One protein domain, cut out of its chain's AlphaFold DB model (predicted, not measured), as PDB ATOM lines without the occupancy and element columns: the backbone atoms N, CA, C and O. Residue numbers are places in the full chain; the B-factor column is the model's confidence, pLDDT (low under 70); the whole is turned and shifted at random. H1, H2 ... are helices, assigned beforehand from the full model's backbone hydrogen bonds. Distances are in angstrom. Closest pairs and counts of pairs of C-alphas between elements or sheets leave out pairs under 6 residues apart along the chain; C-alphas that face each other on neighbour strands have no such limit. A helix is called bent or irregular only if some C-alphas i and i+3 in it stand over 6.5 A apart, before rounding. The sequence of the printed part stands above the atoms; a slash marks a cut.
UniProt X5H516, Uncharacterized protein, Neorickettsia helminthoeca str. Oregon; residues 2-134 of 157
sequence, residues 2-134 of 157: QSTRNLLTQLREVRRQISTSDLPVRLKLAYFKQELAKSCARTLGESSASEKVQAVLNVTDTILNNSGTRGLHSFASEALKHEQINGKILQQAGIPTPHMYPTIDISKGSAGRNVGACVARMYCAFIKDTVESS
ATOM      1  N   GLN A   2      16.202 -35.455   8.508       64.31
ATOM      2  CA  GLN A   2      17.334 -34.818   9.207       64.31
ATOM      3  C   GLN A   2      18.467 -35.813   9.541       64.31
ATOM      4  O   GLN A   2      19.630 -35.519   9.286       64.31
ATOM      5  N   SER A   3      18.132 -37.041   9.956       75.25
ATOM      6  CA  SER A   3      19.110 -38.101  10.267       75.25
ATOM      7  C   SER A   3      19.971 -38.511   9.066       75.25
ATOM      8  O   SER A   3      21.171 -38.716   9.201       75.25
ATOM      9  N   THR A   4      19.394 -38.554   7.862       78.94
ATOM     10  CA  THR A   4      20.116 -38.877   6.620       78.94
ATOM     11  C   THR A   4      21.089 -37.768   6.212       78.94
ATOM     12  O   THR A   4      22.189 -38.050   5.742       78.94
ATOM     13  N   ARG A   5      20.711 -36.498   6.411       81.50
ATOM     14  CA  ARG A   5      21.612 -35.357   6.179       81.50
ATOM     15  C   ARG A   5      22.764 -35.364   7.181       81.50
ATOM     16  O   ARG A   5      23.906 -35.204   6.767       81.50
ATOM     17  N   ASN A   6      22.474 -35.638   8.452       86.06
ATOM     18  CA  ASN A   6      23.490 -35.757   9.500       86.06
ATOM     19  C   ASN A   6      24.482 -36.891   9.201       86.06
ATOM     20  O   ASN A   6      25.685 -36.671   9.301       86.06
ATOM     21  N   LEU A   7      23.997 -38.050   8.736       87.94
ATOM     22  CA  LEU A   7      24.844 -39.155   8.275       87.94
ATOM     23  C   LEU A   7      25.809 -38.712   7.169       87.94
ATOM     24  O   LEU A   7      27.012 -38.924   7.279       87.94
ATOM     25  N   LEU A   8      25.306 -38.088   6.101       88.38
ATOM     26  CA  LEU A   8      26.153 -37.678   4.978       88.38
ATOM     27  C   LEU A   8      27.171 -36.603   5.379       88.38
ATOM     28  O   LEU A   8      28.299 -36.628   4.890       88.38
ATOM     29  N   THR A   9      26.799 -35.678   6.265       89.69
ATOM     30  CA  THR A   9      27.728 -34.683   6.820       89.69
ATOM     31  C   THR A   9      28.821 -35.352   7.649       89.69
ATOM     32  O   THR A   9      29.996 -35.080   7.419       89.69
ATOM     33  N   GLN A  10      28.456 -36.276   8.542       89.88
ATOM     34  CA  GLN A  10      29.415 -37.029   9.351       89.88
ATOM     35  C   GLN A  10      30.386 -37.821   8.466       89.88
ATOM     36  O   GLN A  10      31.594 -37.733   8.652       89.88
ATOM     37  N   LEU A  11      29.882 -38.546   7.463       91.81
ATOM     38  CA  LEU A  11      30.724 -39.334   6.559       91.81
ATOM     39  C   LEU A  11      31.681 -38.464   5.735       91.81
ATOM     40  O   LEU A  11      32.824 -38.858   5.512       91.81
ATOM     41  N   ARG A  12      31.253 -37.271   5.306       91.88
ATOM     42  CA  ARG A  12      32.133 -36.313   4.616       91.88
ATOM     43  C   ARG A  12      33.243 -35.802   5.525       91.88
ATOM     44  O   ARG A  12      34.378 -35.692   5.073       91.88
ATOM     45  N   GLU A  13      32.926 -35.518   6.783       92.38
ATOM     46  CA  GLU A  13      33.916 -35.055   7.752       92.38
ATOM     47  C   GLU A  13      34.922 -36.158   8.095       92.38
ATOM     48  O   GLU A  13      36.129 -35.933   8.038       92.38
ATOM     49  N   VAL A  14      34.445 -37.383   8.324       92.00
ATOM     50  CA  VAL A  14      35.308 -38.556   8.517       92.00
ATOM     51  C   VAL A  14      36.213 -38.761   7.296       92.00
ATOM     52  O   VAL A  14      37.426 -38.896   7.444       92.00
ATOM     53  N   ARG A  15      35.664 -38.703   6.072       92.19
ATOM     54  CA  ARG A  15      36.457 -38.780   4.834       92.19
ATOM     55  C   ARG A  15      37.563 -37.724   4.815       92.19
ATOM     56  O   ARG A  15      38.696 -38.051   4.464       92.19
ATOM     57  N   ARG A  16      37.242 -36.476   5.171       91.69
ATOM     58  CA  ARG A  16      38.199 -35.361   5.205       91.69
ATOM     59  C   ARG A  16      39.349 -35.659   6.166       91.69
ATOM     60  O   ARG A  16      40.498 -35.603   5.744       91.69
ATOM     61  N   GLN A  17      39.033 -36.048   7.401       91.50
ATOM     62  CA  GLN A  17      40.018 -36.350   8.446       91.50
ATOM     63  C   GLN A  17      40.956 -37.497   8.051       91.50
ATOM     64  O   GLN A  17      42.173 -37.390   8.197       91.50
ATOM     65  N   ILE A  18      40.406 -38.582   7.496       91.12
ATOM     66  CA  ILE A  18      41.209 -39.728   7.052       91.12
ATOM     67  C   ILE A  18      42.103 -39.341   5.875       91.12
ATOM     68  O   ILE A  18      43.272 -39.729   5.840       91.12
ATOM     69  N   SER A  19      41.579 -38.577   4.915       85.69
ATOM     70  CA  SER A  19      42.334 -38.183   3.718       85.69
ATOM     71  C   SER A  19      43.587 -37.387   4.086       85.69
ATOM     72  O   SER A  19      44.646 -37.651   3.523       85.69
ATOM     73  N   THR A  20      43.485 -36.501   5.083       87.56
ATOM     74  CA  THR A  20      44.591 -35.673   5.591       87.56
ATOM     75  C   THR A  20      45.514 -36.378   6.585       87.56
ATOM     76  O   THR A  20      46.485 -35.777   7.024       87.56
ATOM     77  N   SER A  21      45.212 -37.613   6.990       88.94
ATOM     78  CA  SER A  21      46.076 -38.367   7.907       88.94
ATOM     79  C   SER A  21      47.288 -38.970   7.187       88.94
ATOM     80  O   SER A  21      47.205 -39.303   6.003       88.94
ATOM     81  N   ASP A  22      48.369 -39.232   7.920       88.56
ATOM     82  CA  ASP A  22      49.559 -39.939   7.412       88.56
ATOM     83  C   ASP A  22      49.407 -41.471   7.429       88.56
ATOM     84  O   ASP A  22      50.373 -42.227   7.329       88.56
ATOM     85  N   LEU A  23      48.173 -41.965   7.571       88.38
ATOM     86  CA  LEU A  23      47.911 -43.395   7.622       88.38
ATOM     87  C   LEU A  23      48.217 -44.072   6.269       88.38
ATOM     88  O   LEU A  23      47.851 -43.555   5.209       88.38
ATOM     89  N   PRO A  24      48.786 -45.287   6.280       89.31
ATOM     90  CA  PRO A  24      48.844 -46.144   5.104       89.31
ATOM     91  C   PRO A  24      47.467 -46.335   4.454       89.31
ATOM     92  O   PRO A  24      46.456 -46.466   5.146       89.31
ATOM     93  N   VAL A  25      47.431 -46.461   3.123       88.25
ATOM     94  CA  VAL A  25      46.202 -46.653   2.318       88.25
ATOM     95  C   VAL A  25      45.269 -47.702   2.904       88.25
ATOM     96  O   VAL A  25      44.077 -47.458   3.061       88.25
ATOM     97  N   ARG A  26      45.805 -48.875   3.258       88.38
ATOM     98  CA  ARG A  26      44.998 -49.969   3.818       88.38
ATOM     99  C   ARG A  26      44.305 -49.567   5.121       88.38
ATOM    100  O   ARG A  26      43.149 -49.928   5.310       88.38
ATOM    101  N   LEU A  27      44.973 -48.796   5.978       90.62
ATOM    102  CA  LEU A  27      44.390 -48.301   7.226       90.62
ATOM    103  C   LEU A  27      43.360 -47.197   6.968       90.62
ATOM    104  O   LEU A  27      42.295 -47.228   7.576       90.62
ATOM    105  N   LYS A  28      43.613 -46.291   6.013       92.19
ATOM    106  CA  LYS A  28      42.623 -45.290   5.576       92.19
ATOM    107  C   LYS A  28      41.327 -45.949   5.090       92.19
ATOM    108  O   LYS A  28      40.236 -45.566   5.510       92.19
ATOM    109  N   LEU A  29      41.451 -46.973   4.243       91.31
ATOM    110  CA  LEU A  29      40.322 -47.744   3.720       91.31
ATOM    111  C   LEU A  29      39.573 -48.491   4.828       91.31
ATOM    112  O   LEU A  29      38.350 -48.387   4.907       91.31
ATOM    113  N   ALA A  30      40.295 -49.193   5.707       91.19
ATOM    114  CA  ALA A  30      39.695 -49.931   6.817       91.19
ATOM    115  C   ALA A  30      38.933 -49.006   7.780       91.19
ATOM    116  O   ALA A  30      37.798 -49.308   8.149       91.19
ATOM    117  N   TYR A  31      39.519 -47.860   8.132       92.31
ATOM    118  CA  TYR A  31      38.899 -46.899   9.040       92.31
ATOM    119  C   TYR A  31      37.639 -46.280   8.427       92.31
ATOM    120  O   TYR A  31      36.587 -46.249   9.067       92.31
ATOM    121  N   PHE A  32      37.698 -45.854   7.156       93.12
ATOM    122  CA  PHE A  32      36.517 -45.279   6.511       93.12
ATOM    123  C   PHE A  32      35.396 -46.305   6.352       93.12
ATOM    124  O   PHE A  32      34.236 -45.994   6.614       93.12
ATOM    125  N   LYS A  33      35.738 -47.544   5.987       92.25
ATOM    126  CA  LYS A  33      34.792 -48.658   5.915       92.25
ATOM    127  C   LYS A  33      34.113 -48.918   7.260       92.25
ATOM    128  O   LYS A  33      32.898 -49.105   7.299       92.25
ATOM    129  N   GLN A  34      34.876 -48.948   8.352       91.88
ATOM    130  CA  GLN A  34      34.330 -49.192   9.686       91.88
ATOM    131  C   GLN A  34      33.332 -48.100  10.085       91.88
ATOM    132  O   GLN A  34      32.232 -48.408  10.550       91.88
ATOM    133  N   GLU A  35      33.673 -46.832   9.849       92.00
ATOM    134  CA  GLU A  35      32.771 -45.714  10.137       92.00
ATOM    135  C   GLU A  35      31.553 -45.676   9.206       92.00
ATOM    136  O   GLU A  35      30.452 -45.352   9.659       92.00
ATOM    137  N   LEU A  36      31.704 -46.085   7.943       91.19
ATOM    138  CA  LEU A  36      30.591 -46.289   7.015       91.19
ATOM    139  C   LEU A  36      29.613 -47.341   7.538       91.19
ATOM    140  O   LEU A  36      28.436 -47.034   7.710       91.19
ATOM    141  N   ALA A  37      30.096 -48.547   7.845       88.81
ATOM    142  CA  ALA A  37      29.264 -49.644   8.337       88.81
ATOM    143  C   ALA A  37      28.524 -49.251   9.624       88.81
ATOM    144  O   ALA A  37      27.310 -49.411   9.724       88.81
ATOM    145  N   LYS A  38      29.235 -48.645  10.581       90.06
ATOM    146  CA  LYS A  38      28.671 -48.197  11.859       90.06
ATOM    147  C   LYS A  38      27.622 -47.095  11.687       90.06
ATOM    148  O   LYS A  38      26.548 -47.165  12.287       90.06
ATOM    149  N   SER A  39      27.916 -46.079  10.878       88.81
ATOM    150  CA  SER A  39      27.021 -44.933  10.685       88.81
ATOM    151  C   SER A  39      25.791 -45.305   9.853       88.81
ATOM    152  O   SER A  39      24.682 -44.852  10.155       88.81
ATOM    153  N   CYS A  40      25.957 -46.180   8.855       87.19
ATOM    154  CA  CYS A  40      24.856 -46.744   8.082       87.19
ATOM    155  C   CYS A  40      23.984 -47.665   8.935       87.19
ATOM    156  O   CYS A  40      22.779 -47.446   8.958       87.19
ATOM    157  N   ALA A  41      24.550 -48.602   9.702       86.12
ATOM    158  CA  ALA A  41      23.767 -49.474  10.583       86.12
ATOM    159  C   ALA A  41      22.929 -48.666  11.587       86.12
ATOM    160  O   ALA A  41      21.738 -48.911  11.753       86.12
ATOM    161  N   ARG A  42      23.523 -47.627  12.190       86.62
ATOM    162  CA  ARG A  42      22.833 -46.746  13.144       86.62
ATOM    163  C   ARG A  42      21.696 -45.937  12.517       86.62
ATOM    164  O   ARG A  42      20.680 -45.719  13.165       86.62
ATOM    165  N   THR A  43      21.892 -45.425  11.303       85.56
ATOM    166  CA  THR A  43      20.960 -44.452  10.704       85.56
ATOM    167  C   THR A  43      19.938 -45.103   9.777       85.56
ATOM    168  O   THR A  43      18.812 -44.627   9.667       85.56
ATOM    169  N   LEU A  44      20.352 -46.143   9.056       83.81
ATOM    170  CA  LEU A  44      19.576 -46.804   8.011       83.81
ATOM    171  C   LEU A  44      18.955 -48.124   8.483       83.81
ATOM    172  O   LEU A  44      18.061 -48.610   7.794       83.81
ATOM    173  N   GLY A  45      19.405 -48.693   9.609       82.00
ATOM    174  CA  GLY A  45      18.896 -49.958  10.146       82.00
ATOM    175  C   GLY A  45      18.905 -51.089   9.112       82.00
ATOM    176  O   GLY A  45      19.831 -51.196   8.306       82.00
ATOM    177  N   GLU A  46      17.838 -51.886   9.095       78.88
ATOM    178  CA  GLU A  46      17.586 -52.977   8.136       78.88
ATOM    179  C   GLU A  46      16.887 -52.485   6.855       78.88
ATOM    180  O   GLU A  46      15.971 -53.110   6.327       78.88
ATOM    181  N   SER A  47      17.262 -51.309   6.350       83.31
ATOM    182  CA  SER A  47      16.724 -50.829   5.074       83.31
ATOM    183  C   SER A  47      17.494 -51.389   3.879       83.31
ATOM    184  O   SER A  47      18.701 -51.627   3.946       83.31
ATOM    185  N   SER A  48      16.832 -51.442   2.722       80.12
ATOM    186  CA  SER A  48      17.466 -51.790   1.439       80.12
ATOM    187  C   SER A  48      18.655 -50.890   1.072       80.12
ATOM    188  O   SER A  48      19.534 -51.278   0.303       80.12
ATOM    189  N   ALA A  49      18.721 -49.669   1.616       81.25
ATOM    190  CA  ALA A  49      19.881 -48.798   1.466       81.25
ATOM    191  C   ALA A  49      21.089 -49.311   2.266       81.25
ATOM    192  O   ALA A  49      22.211 -49.245   1.767       81.25
ATOM    193  N   SER A  50      20.858 -49.835   3.470       84.12
ATOM    194  CA  SER A  50      21.879 -50.462   4.313       84.12
ATOM    195  C   SER A  50      22.443 -51.722   3.650       84.12
ATOM    196  O   SER A  50      23.657 -51.854   3.516       84.12
ATOM    197  N   GLU A  51      21.572 -52.580   3.105       84.44
ATOM    198  CA  GLU A  51      21.967 -53.795   2.375       84.44
ATOM    199  C   GLU A  51      22.847 -53.484   1.161       84.44
ATOM    200  O   GLU A  51      23.886 -54.112   0.961       84.44
ATOM    201  N   LYS A  52      22.473 -52.472   0.367       84.00
ATOM    202  CA  LYS A  52      23.268 -52.033  -0.789       84.00
ATOM    203  C   LYS A  52      24.643 -51.530  -0.371       84.00
ATOM    204  O   LYS A  52      25.629 -51.865  -1.020       84.00
ATOM    205  N   VAL A  53      24.724 -50.744   0.702       87.38
ATOM    206  CA  VAL A  53      26.013 -50.273   1.226       87.38
ATOM    207  C   VAL A  53      26.851 -51.462   1.686       87.38
ATOM    208  O   VAL A  53      28.002 -51.574   1.275       87.38
ATOM    209  N   GLN A  54      26.273 -52.389   2.450       87.81
ATOM    210  CA  GLN A  54      26.983 -53.574   2.925       87.81
ATOM    211  C   GLN A  54      27.475 -54.458   1.769       87.81
ATOM    212  O   GLN A  54      28.609 -54.933   1.808       87.81
ATOM    213  N   ALA A  55      26.676 -54.625   0.713       86.88
ATOM    214  CA  ALA A  55      27.079 -55.349  -0.489       86.88
ATOM    215  C   ALA A  55      28.311 -54.713  -1.153       86.88
ATOM    216  O   ALA A  55      29.246 -55.425  -1.519       86.88
ATOM    217  N   VAL A  56      28.350 -53.379  -1.252       89.88
ATOM    218  CA  VAL A  56      29.521 -52.655  -1.770       89.88
ATOM    219  C   VAL A  56      30.733 -52.849  -0.858       89.88
ATOM    220  O   VAL A  56      31.817 -53.139  -1.360       89.88
ATOM    221  N   LEU A  57      30.570 -52.747   0.466       91.31
ATOM    222  CA  LEU A  57      31.674 -52.961   1.410       91.31
ATOM    223  C   LEU A  57      32.266 -54.374   1.275       91.31
ATOM    224  O   LEU A  57      33.484 -54.514   1.154       91.31
ATOM    225  N   ASN A  58      31.416 -55.400   1.206       90.00
ATOM    226  CA  ASN A  58      31.844 -56.793   1.063       90.00
ATOM    227  C   ASN A  58      32.602 -57.023  -0.251       90.00
ATOM    228  O   ASN A  58      33.672 -57.625  -0.249       90.00
ATOM    229  N   VAL A  59      32.090 -56.487  -1.365       90.00
ATOM    230  CA  VAL A  59      32.781 -56.528  -2.663       90.00
ATOM    231  C   VAL A  59      34.176 -55.920  -2.550       90.00
ATOM    232  O   VAL A  59      35.147 -56.519  -3.006       90.00
ATOM    233  N   THR A  60      34.298 -54.745  -1.927       90.44
ATOM    234  CA  THR A  60      35.598 -54.074  -1.818       90.44
ATOM    235  C   THR A  60      36.601 -54.847  -0.970       90.44
ATOM    236  O   THR A  60      37.783 -54.844  -1.309       90.44
ATOM    237  N   ASP A  61      36.157 -55.564   0.066       90.00
ATOM    238  CA  ASP A  61      37.037 -56.453   0.832       90.00
ATOM    239  C   ASP A  61      37.545 -57.607  -0.018       90.00
ATOM    240  O   ASP A  61      38.737 -57.911  -0.009       90.00
ATOM    241  N   THR A  62      36.648 -58.251  -0.767       89.75
ATOM    242  CA  THR A  62      37.031 -59.375  -1.620       89.75
ATOM    243  C   THR A  62      38.031 -58.925  -2.683       89.75
ATOM    244  O   THR A  62      39.045 -59.589  -2.884       89.75
ATOM    245  N   ILE A  63      37.821 -57.758  -3.301       89.62
ATOM    246  CA  ILE A  63      38.766 -57.200  -4.278       89.62
ATOM    247  C   ILE A  63      40.096 -56.856  -3.606       89.62
ATOM    248  O   ILE A  63      41.158 -57.159  -4.150       89.62
ATOM    249  N   LEU A  64      40.067 -56.245  -2.419       88.94
ATOM    250  CA  LEU A  64      41.284 -55.888  -1.694       88.94
ATOM    251  C   LEU A  64      42.113 -57.131  -1.332       88.94
ATOM    252  O   LEU A  64      43.341 -57.079  -1.411       88.94
ATOM    253  N   ASN A  65      41.456 -58.238  -0.985       87.50
ATOM    254  CA  ASN A  65      42.105 -59.508  -0.665       87.50
ATOM    255  C   ASN A  65      42.637 -60.232  -1.912       87.50
ATOM    256  O   ASN A  65      43.741 -60.768  -1.866       87.50
ATOM    257  N   ASN A  66      41.901 -60.208  -3.027       87.81
ATOM    258  CA  ASN A  66      42.270 -60.935  -4.248       87.81
ATOM    259  C   ASN A  66      43.263 -60.169  -5.135       87.81
ATOM    260  O   ASN A  66      44.127 -60.763  -5.773       87.81
ATOM    261  N   SER A  67      43.116 -58.848  -5.221       86.25
ATOM    262  CA  SER A  67      43.785 -58.007  -6.227       86.25
ATOM    263  C   SER A  67      44.475 -56.775  -5.633       86.25
ATOM    264  O   SER A  67      45.040 -55.953  -6.362       86.25
ATOM    265  N   GLY A  68      44.455 -56.633  -4.305       87.69
ATOM    266  CA  GLY A  68      45.113 -55.540  -3.601       87.69
ATOM    267  C   GLY A  68      44.509 -54.164  -3.892       87.69
ATOM    268  O   GLY A  68      43.413 -54.014  -4.431       87.69
ATOM    269  N   THR A  69      45.255 -53.117  -3.534       88.88
ATOM    270  CA  THR A  69      44.817 -51.721  -3.698       88.88
ATOM    271  C   THR A  69      44.684 -51.317  -5.166       88.88
ATOM    272  O   THR A  69      43.814 -50.513  -5.487       88.88
ATOM    273  N   ARG A  70      45.482 -51.905  -6.071       87.69
ATOM    274  CA  ARG A  70      45.383 -51.660  -7.520       87.69
ATOM    275  C   ARG A  70      44.069 -52.174  -8.103       87.69
ATOM    276  O   ARG A  70      43.390 -51.417  -8.787       87.69
ATOM    277  N   GLY A  71      43.685 -53.418  -7.802       88.88
ATOM    278  CA  GLY A  71      42.397 -53.957  -8.249       88.88
ATOM    279  C   GLY A  71      41.223 -53.155  -7.692       88.88
ATOM    280  O   GLY A  71      40.277 -52.845  -8.413       88.88
ATOM    281  N   LEU A  72      41.338 -52.726  -6.433       91.50
ATOM    282  CA  LEU A  72      40.330 -51.899  -5.785       91.50
ATOM    283  C   LEU A  72      40.195 -50.508  -6.439       91.50
ATOM    284  O   LEU A  72      39.080 -50.026  -6.635       91.50
ATOM    285  N   HIS A  73      41.311 -49.890  -6.836       93.00
ATOM    286  CA  HIS A  73      41.317 -48.640  -7.599       93.00
ATOM    287  C   HIS A  73      40.690 -48.796  -8.988       93.00
ATOM    288  O   HIS A  73      39.870 -47.964  -9.383       93.00
ATOM    289  N   SER A  74      41.037 -49.859  -9.723       92.25
ATOM    290  CA  SER A  74      40.443 -50.151 -11.035       92.25
ATOM    291  C   SER A  74      38.931 -50.341 -10.930       92.25
ATOM    292  O   SER A  74      38.182 -49.718 -11.679       92.25
ATOM    293  N   PHE A  75      38.474 -51.117  -9.942       94.50
ATOM    294  CA  PHE A  75      37.053 -51.291  -9.645       94.50
ATOM    295  C   PHE A  75      36.351 -49.957  -9.370       94.50
ATOM    296  O   PHE A  75      35.332 -49.654  -9.987       94.50
ATOM    297  N   ALA A  76      36.897 -49.143  -8.463       94.69
ATOM    298  CA  ALA A  76      36.299 -47.864  -8.101       94.69
ATOM    299  C   ALA A  76      36.259 -46.883  -9.282       94.69
ATOM    300  O   ALA A  76      35.270 -46.169  -9.457       94.69
ATOM    301  N   SER A  77      37.305 -46.875 -10.110       94.88
ATOM    302  CA  SER A  77      37.384 -46.045 -11.313       94.88
ATOM    303  C   SER A  77      36.319 -46.431 -12.335       94.88
ATOM    304  O   SER A  77      35.582 -45.562 -12.800       94.88
ATOM    305  N   GLU A  78      36.181 -47.724 -12.641       95.31
ATOM    306  CA  GLU A  78      35.173 -48.208 -13.589       95.31
ATOM    307  C   GLU A  78      33.748 -48.033 -13.046       95.31
ATOM    308  O   GLU A  78      32.870 -47.582 -13.781       95.31
ATOM    309  N   ALA A  79      33.520 -48.269 -11.750       94.31
ATOM    310  CA  ALA A  79      32.228 -48.012 -11.114       94.31
ATOM    311  C   ALA A  79      31.808 -46.538 -11.231       94.31
ATOM    312  O   ALA A  79      30.664 -46.237 -11.574       94.31
ATOM    313  N   LEU A  80      32.731 -45.602 -10.990       94.31
ATOM    314  CA  LEU A  80      32.462 -44.168 -11.115       94.31
ATOM    315  C   LEU A  80      32.286 -43.715 -12.564       94.31
ATOM    316  O   LEU A  80      31.449 -42.855 -12.826       94.31
ATOM    317  N   LYS A  81      33.061 -44.281 -13.492       94.94
ATOM    318  CA  LYS A  81      32.995 -43.984 -14.928       94.94
ATOM    319  C   LYS A  81      31.680 -44.448 -15.545       94.94
ATOM    320  O   LYS A  81      31.083 -43.722 -16.331       94.94
ATOM    321  N   HIS A  82      31.226 -45.640 -15.171       94.69
ATOM    322  CA  HIS A  82      29.958 -46.202 -15.628       94.69
ATOM    323  C   HIS A  82      28.767 -45.799 -14.757       94.69
ATOM    324  O   HIS A  82      27.640 -46.168 -15.072       94.69
ATOM    325  N   GLU A  83      29.016 -45.063 -13.672       94.81
ATOM    326  CA  GLU A  83      28.016 -44.629 -12.697       94.81
ATOM    327  C   GLU A  83      27.181 -45.771 -12.093       94.81
ATOM    328  O   GLU A  83      26.074 -45.560 -11.601       94.81
ATOM    329  N   GLN A  84      27.721 -46.988 -12.080       94.44
ATOM    330  CA  GLN A  84      27.024 -48.182 -11.616       94.44
ATOM    331  C   GLN A  84      28.002 -49.229 -11.089       94.44
ATOM    332  O   GLN A  84      29.150 -49.299 -11.519       94.44
ATOM    333  N   ILE A  85      27.518 -50.100 -10.211       91.31
ATOM    334  CA  ILE A  85      28.201 -51.330  -9.806       91.31
ATOM    335  C   ILE A  85      27.349 -52.487 -10.317       91.31
ATOM    336  O   ILE A  85      26.205 -52.657  -9.895       91.31
ATOM    337  N   ASN A  86      27.879 -53.255 -11.265       90.50
ATOM    338  CA  ASN A  86      27.170 -54.356 -11.910       90.50
ATOM    339  C   ASN A  86      28.071 -55.589 -12.050       90.50
ATOM    340  O   ASN A  86      29.273 -55.535 -11.788       90.50
ATOM    341  N   GLY A  87      27.483 -56.696 -12.511       87.06
ATOM    342  CA  GLY A  87      28.200 -57.959 -12.662       87.06
ATOM    343  C   GLY A  87      29.451 -57.872 -13.545       87.06
ATOM    344  O   GLY A  87      30.461 -58.478 -13.215       87.06
ATOM    345  N   LYS A  88      29.432 -57.068 -14.618       87.38
ATOM    346  CA  LYS A  88      30.583 -56.928 -15.528       87.38
ATOM    347  C   LYS A  88      31.785 -56.290 -14.829       87.38
ATOM    348  O   LYS A  88      32.894 -56.799 -14.943       87.38
ATOM    349  N   ILE A  89      31.556 -55.212 -14.079       90.44
ATOM    350  CA  ILE A  89      32.609 -54.500 -13.334       90.44
ATOM    351  C   ILE A  89      33.194 -55.400 -12.237       90.44
ATOM    352  O   ILE A  89      34.402 -55.422 -12.013       90.44
ATOM    353  N   LEU A  90      32.345 -56.185 -11.575       87.88
ATOM    354  CA  LEU A  90      32.771 -57.144 -10.559       87.88
ATOM    355  C   LEU A  90      33.594 -58.298 -11.148       87.88
ATOM    356  O   LEU A  90      34.642 -58.631 -10.599       87.88
ATOM    357  N   GLN A  91      33.177 -58.855 -12.287       86.88
ATOM    358  CA  GLN A  91      33.935 -59.891 -12.998       86.88
ATOM    359  C   GLN A  91      35.316 -59.390 -13.427       86.88
ATOM    360  O   GLN A  91      36.308 -60.090 -13.239       86.88
ATOM    361  N   GLN A  92      35.403 -58.158 -13.940       86.62
ATOM    362  CA  GLN A  92      36.680 -57.518 -14.277       86.62
ATOM    363  C   GLN A  92      37.592 -57.345 -13.055       86.62
ATOM    364  O   GLN A  92      38.813 -57.407 -13.184       86.62
ATOM    365  N   ALA A  93      37.010 -57.160 -11.869       84.31
ATOM    366  CA  ALA A  93      37.731 -57.070 -10.603       84.31
ATOM    367  C   ALA A  93      38.034 -58.441  -9.963       84.31
ATOM    368  O   ALA A  93      38.449 -58.496  -8.807       84.31
ATOM    369  N   GLY A  94      37.815 -59.549 -10.682       81.00
ATOM    370  CA  GLY A  94      38.087 -60.900 -10.188       81.00
ATOM    371  C   GLY A  94      37.092 -61.390  -9.133       81.00
ATOM    372  O   GLY A  94      37.414 -62.295  -8.361       81.00
ATOM    373  N   ILE A  95      35.896 -60.796  -9.071       81.62
ATOM    374  CA  ILE A  95      34.822 -61.246  -8.187       81.62
ATOM    375  C   ILE A  95      33.926 -62.229  -8.943       81.62
ATOM    376  O   ILE A  95      33.315 -61.843  -9.945       81.62
ATOM    377  N   PRO A  96      33.797 -63.482  -8.472       77.25
ATOM    378  CA  PRO A  96      32.822 -64.404  -9.025       77.25
ATOM    379  C   PRO A  96      31.421 -63.869  -8.728       77.25
ATOM    380  O   PRO A  96      30.997 -63.776  -7.576       77.25
ATOM    381  N   THR A  97      30.703 -63.473  -9.776       74.25
ATOM    382  CA  THR A  97      29.347 -62.941  -9.644       74.25
ATOM    383  C   THR A  97      28.305 -63.985 -10.006       74.25
ATOM    384  O   THR A  97      28.461 -64.640 -11.041       74.25
ATOM    385  N   PRO A  98      27.193 -64.078  -9.258       69.69
ATOM    386  CA  PRO A  98      26.037 -64.836  -9.710       69.69
ATOM    387  C   PRO A  98      25.507 -64.279 -11.039       69.69
ATOM    388  O   PRO A  98      25.682 -63.099 -11.355       69.69
ATOM    389  N   HIS A  99      24.822 -65.133 -11.802       57.62
ATOM    390  CA  HIS A  99      24.323 -64.835 -13.152       57.62
ATOM    391  C   HIS A  99      23.367 -63.620 -13.211       57.62
ATOM    392  O   HIS A  99      23.178 -63.034 -14.276       57.62
ATOM    393  N   MET A 100      22.809 -63.214 -12.062       64.50
ATOM    394  CA  MET A 100      22.014 -62.000 -11.855       64.50
ATOM    395  C   MET A 100      22.524 -61.220 -10.633       64.50
ATOM    396  O   MET A 100      21.926 -61.254  -9.560       64.50
ATOM    397  N   TYR A 101      23.643 -60.506 -10.773       76.25
ATOM    398  CA  TYR A 101      24.032 -59.522  -9.759       76.25
ATOM    399  C   TYR A 101      23.180 -58.247  -9.911       76.25
ATOM    400  O   TYR A 101      23.119 -57.697 -11.019       76.25
ATOM    401  N   PRO A 102      22.532 -57.746  -8.842       80.06
ATOM    402  CA  PRO A 102      21.717 -56.539  -8.919       80.06
ATOM    403  C   PRO A 102      22.586 -55.331  -9.275       80.06
ATOM    404  O   PRO A 102      23.618 -55.082  -8.658       80.06
ATOM    405  N   THR A 103      22.160 -54.551 -10.269       88.50
ATOM    406  CA  THR A 103      22.871 -53.316 -10.618       88.50
ATOM    407  C   THR A 103      22.606 -52.258  -9.553       88.50
ATOM    408  O   THR A 103      21.458 -51.901  -9.284       88.50
ATOM    409  N   ILE A 104      23.673 -51.746  -8.945       88.50
ATOM    410  CA  ILE A 104      23.613 -50.629  -8.007       88.50
ATOM    411  C   ILE A 104      23.933 -49.361  -8.793       88.50
ATOM    412  O   ILE A 104      25.088 -49.104  -9.121       88.50
ATOM    413  N   ASP A 105      22.907 -48.574  -9.099       91.19
ATOM    414  CA  ASP A 105      23.076 -47.252  -9.699       91.19
ATOM    415  C   ASP A 105      23.671 -46.280  -8.666       91.19
ATOM    416  O   ASP A 105      23.092 -46.044  -7.600       91.19
ATOM    417  N   ILE A 106      24.841 -45.728  -8.991       92.88
ATOM    418  CA  ILE A 106      25.567 -44.742  -8.184       92.88
ATOM    419  C   ILE A 106      25.722 -43.407  -8.923       92.88
ATOM    420  O   ILE A 106      26.567 -42.593  -8.544       92.88
ATOM    421  N   SER A 107      24.930 -43.155  -9.970       92.31
ATOM    422  CA  SER A 107      24.899 -41.898 -10.725       92.31
ATOM    423  C   SER A 107      24.643 -40.687  -9.837       92.31
ATOM    424  O   SER A 107      24.083 -40.790  -8.743       92.31
ATOM    425  N   LYS A 108      25.038 -39.493 -10.298       89.50
ATOM    426  CA  LYS A 108      24.793 -38.249  -9.543       89.50
ATOM    427  C   LYS A 108      23.298 -38.043  -9.261       89.50
ATOM    428  O   LYS A 108      22.935 -37.616  -8.166       89.50
ATOM    429  N   GLY A 109      22.438 -38.391 -10.222       88.50
ATOM    430  CA  GLY A 109      20.984 -38.296 -10.085       88.50
ATOM    431  C   GLY A 109      20.407 -39.276  -9.059       88.50
ATOM    432  O   GLY A 109      19.493 -38.919  -8.312       88.50
ATOM    433  N   SER A 110      20.951 -40.491  -8.981       87.19
ATOM    434  CA  SER A 110      20.550 -41.476  -7.971       87.19
ATOM    435  C   SER A 110      21.131 -41.156  -6.596       87.19
ATOM    436  O   SER A 110      20.406 -41.206  -5.607       87.19
ATOM    437  N   ALA A 111      22.376 -40.683  -6.517       86.25
ATOM    438  CA  ALA A 111      22.989 -40.191  -5.283       86.25
ATOM    439  C   ALA A 111      22.252 -38.979  -4.678       86.25
ATOM    440  O   ALA A 111      22.255 -38.807  -3.460       86.25
ATOM    441  N   GLY A 112      21.597 -38.150  -5.498       84.00
ATOM    442  CA  GLY A 112      20.767 -37.039  -5.020       84.00
ATOM    443  C   GLY A 112      19.437 -37.469  -4.384       84.00
ATOM    444  O   GLY A 112      18.849 -36.703  -3.625       84.00
ATOM    445  N   ARG A 113      18.963 -38.688  -4.677       85.50
ATOM    446  CA  ARG A 113      17.632 -39.187  -4.280       85.50
ATOM    447  C   ARG A 113      17.684 -40.394  -3.343       85.50
ATOM    448  O   ARG A 113      16.733 -40.641  -2.611       85.50
ATOM    449  N   ASN A 114      18.788 -41.136  -3.345       86.56
ATOM    450  CA  ASN A 114      18.972 -42.359  -2.580       86.56
ATOM    451  C   ASN A 114      20.271 -42.291  -1.766       86.56
ATOM    452  O   ASN A 114      21.369 -42.172  -2.310       86.56
ATOM    453  N   VAL A 115      20.143 -42.403  -0.442       87.00
ATOM    454  CA  VAL A 115      21.292 -42.355   0.473       87.00
ATOM    455  C   VAL A 115      22.274 -43.500   0.241       87.00
ATOM    456  O   VAL A 115      23.475 -43.260   0.275       87.00
ATOM    457  N   GLY A 116      21.799 -44.711  -0.058       87.38
ATOM    458  CA  GLY A 116      22.663 -45.856  -0.349       87.38
ATOM    459  C   GLY A 116      23.512 -45.619  -1.597       87.38
ATOM    460  O   GLY A 116      24.721 -45.831  -1.563       87.38
ATOM    461  N   ALA A 117      22.913 -45.074  -2.662       89.75
ATOM    462  CA  ALA A 117      23.639 -44.670  -3.868       89.75
ATOM    463  C   ALA A 117      24.664 -43.558  -3.577       89.75
ATOM    464  O   ALA A 117      25.792 -43.608  -4.063       89.75
ATOM    465  N   CYS A 118      24.300 -42.576  -2.744       90.62
ATOM    466  CA  CYS A 118      25.203 -41.498  -2.331       90.62
ATOM    467  C   CYS A 118      26.415 -42.029  -1.558       90.62
ATOM    468  O   CYS A 118      27.553 -41.661  -1.852       90.62
ATOM    469  N   VAL A 119      26.169 -42.914  -0.592       90.94
ATOM    470  CA  VAL A 119      27.199 -43.533   0.241       90.94
ATOM    471  C   VAL A 119      28.113 -44.426  -0.598       90.94
ATOM    472  O   VAL A 119      29.331 -44.280  -0.521       90.94
ATOM    473  N   ALA A 120      27.550 -45.279  -1.458       91.69
ATOM    474  CA  ALA A 120      28.323 -46.119  -2.370       91.69
ATOM    475  C   ALA A 120      29.207 -45.274  -3.301       91.69
ATOM    476  O   ALA A 120      30.411 -45.516  -3.392       91.69
ATOM    477  N   ARG A 121      28.654 -44.217  -3.915       93.56
ATOM    478  CA  ARG A 121      29.427 -43.292  -4.757       93.56
ATOM    479  C   ARG A 121      30.551 -42.608  -3.977       93.56
ATOM    480  O   ARG A 121      31.665 -42.496  -4.483       93.56
ATOM    481  N   MET A 122      30.269 -42.144  -2.757       93.38
ATOM    482  CA  MET A 122      31.257 -41.496  -1.889       93.38
ATOM    483  C   MET A 122      32.405 -42.446  -1.546       93.38
ATOM    484  O   MET A 122      33.561 -42.030  -1.565       93.38
ATOM    485  N   TYR A 123      32.093 -43.711  -1.266       94.06
ATOM    486  CA  TYR A 123      33.092 -44.720  -0.948       94.06
ATOM    487  C   TYR A 123      33.951 -45.089  -2.161       94.06
ATOM    488  O   TYR A 123      35.175 -45.098  -2.046       94.06
ATOM    489  N   CYS A 124      33.355 -45.274  -3.345       94.00
ATOM    490  CA  CYS A 124      34.114 -45.464  -4.586       94.00
ATOM    491  C   CYS A 124      35.039 -44.269  -4.876       94.00
ATOM    492  O   CYS A 124      36.207 -44.465  -5.200       94.00
ATOM    493  N   ALA A 125      34.560 -43.031  -4.709       93.62
ATOM    494  CA  ALA A 125      35.396 -41.836  -4.874       93.62
ATOM    495  C   ALA A 125      36.552 -41.804  -3.873       93.62
ATOM    496  O   ALA A 125      37.693 -41.586  -4.262       93.62
ATOM    497  N   PHE A 126      36.280 -42.095  -2.602       93.56
ATOM    498  CA  PHE A 126      37.324 -42.158  -1.587       93.56
ATOM    499  C   PHE A 126      38.392 -43.207  -1.905       93.56
ATOM    500  O   PHE A 126      39.577 -42.912  -1.785       93.56
ATOM    501  N   ILE A 127      37.991 -44.409  -2.330       93.69
ATOM    502  CA  ILE A 127      38.920 -45.461  -2.750       93.69
ATOM    503  C   ILE A 127      39.814 -44.962  -3.880       93.69
ATOM    504  O   ILE A 127      41.036 -45.082  -3.780       93.69
ATOM    505  N   LYS A 128      39.206 -44.413  -4.939       93.50
ATOM    506  CA  LYS A 128      39.933 -43.930  -6.110       93.50
ATOM    507  C   LYS A 128      40.975 -42.890  -5.692       93.50
ATOM    508  O   LYS A 128      42.163 -43.116  -5.888       93.50
ATOM    509  N   ASP A 129      40.538 -41.831  -5.015       90.75
ATOM    510  CA  ASP A 129      41.404 -40.717  -4.618       90.75
ATOM    511  C   ASP A 129      42.528 -41.170  -3.670       90.75
ATOM    512  O   ASP A 129      43.675 -40.744  -3.801       90.75
ATOM    513  N   THR A 130      42.220 -42.060  -2.718       89.69
ATOM    514  CA  THR A 130      43.191 -42.531  -1.716       89.69
ATOM    515  C   THR A 130      44.285 -43.386  -2.349       89.69
ATOM    516  O   THR A 130      45.453 -43.268  -1.977       89.69
ATOM    517  N   VAL A 131      43.925 -44.256  -3.297       87.88
ATOM    518  CA  VAL A 131      44.907 -45.111  -3.972       87.88
ATOM    519  C   VAL A 131      45.690 -44.327  -5.030       87.88
ATOM    520  O   VAL A 131      46.891 -44.544  -5.147       87.88
ATOM    521  N   GLU A 132      45.056 -43.396  -5.750       86.06
ATOM    522  CA  GLU A 132      45.704 -42.550  -6.767       86.06
ATOM    523  C   GLU A 132      46.722 -41.577  -6.149       86.06
ATOM    524  O   GLU A 132      47.803 -41.380  -6.694       86.06
ATOM    525  N   SER A 133      46.431 -41.041  -4.959       75.38
ATOM    526  CA  SER A 133      47.331 -40.127  -4.236       75.38
ATOM    527  C   SER A 133      48.533 -40.822  -3.585       75.38
ATOM    528  O   SER A 133      49.343 -40.174  -2.923       75.38
ATOM    529  N   SER A 134      48.640 -42.146  -3.708       62.84
ATOM    530  CA  SER A 134      49.726 -42.900  -3.091       62.84
ATOM    531  C   SER A 134      50.921 -42.987  -4.029       62.84
ATOM    532  O   SER A 134      50.742 -43.342  -5.197       62.84
TER     533      SER A 134
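What this domain is: This is residues 2 to 134 of the 157 residues of an uncharacterized protein of Neorickettsia helminthoeca str. Oregon (UniProt X5H516). H1, H2, H3a and H6 form a four-part helical bundle, and the second arm of the bent helix H3, H3b, folds back and crosses H6, the helix whose centre is nearest to the mean of all C-alphas, 4.7 A from it. Little H4 packs on H3b, and residues 93 to 107 run from there to H5, by the beginning of H6. The printed part has 133 residues with six named helices, H1 to H6 in that order, and no named strand; the class is all helix. It is compact, with a radius of gyration of the C-alphas of 13.8 A and spans of 37 by 36 by 23 A.

How they stand to each other: H1, residues 2 to 19, and H2, residues 25 to 44, form a hairpin at a shallow tilt of 8 degrees; their closest C-alphas, Ile 18 and Lys 28, are 5.9 A apart. H3, residues 48 to 81, was assigned as one helix by its hydrogen bonds but is bent: C-alphas 66 and 69 are 9.6 A apart. Its arms, H3a, residues 48 to 66, and H3b, residues 69 to 81, stand at a steep tilt of 41 degrees. H2 and H3a form a hairpin, closest at C-alphas Leu 44 and Ser 50, 5.7 A. H3b and H4, residues 87 to 92, form another, closest at C-alphas Phe 75 and Ile 89, 6.6 A. H5, residues 108 to 111, and H6, residues 115 to 132, touch only at the corner. The hub, H6, touches H3b at a steep tilt of 49 degrees, closest at C-alphas Ala 76 and Cys 124, 4.8 A. Every O i to N i+4 pair is within hydrogen-bond range in H1, H2, H3a, H3b, H4 and H6; H5 is too short for one.

Where its parts are: H1 begins at C-alpha 2 (17.334, -34.818, 9.207) and measures 25.8 A, H2 27.2 A, H3a 27.0 A and H3b 18.0 A. H6, 25.5 A, ends at C-alpha 132 (45.704, -42.550, -6.767).

The domain as a whole: The C-alphas farthest apart, Asp 22 and His 99, are 41.0 A apart. The printed part has no cut; the link H4 to H5 is long. Residues 2, 98 to 100 and 134 have pLDDT under 70.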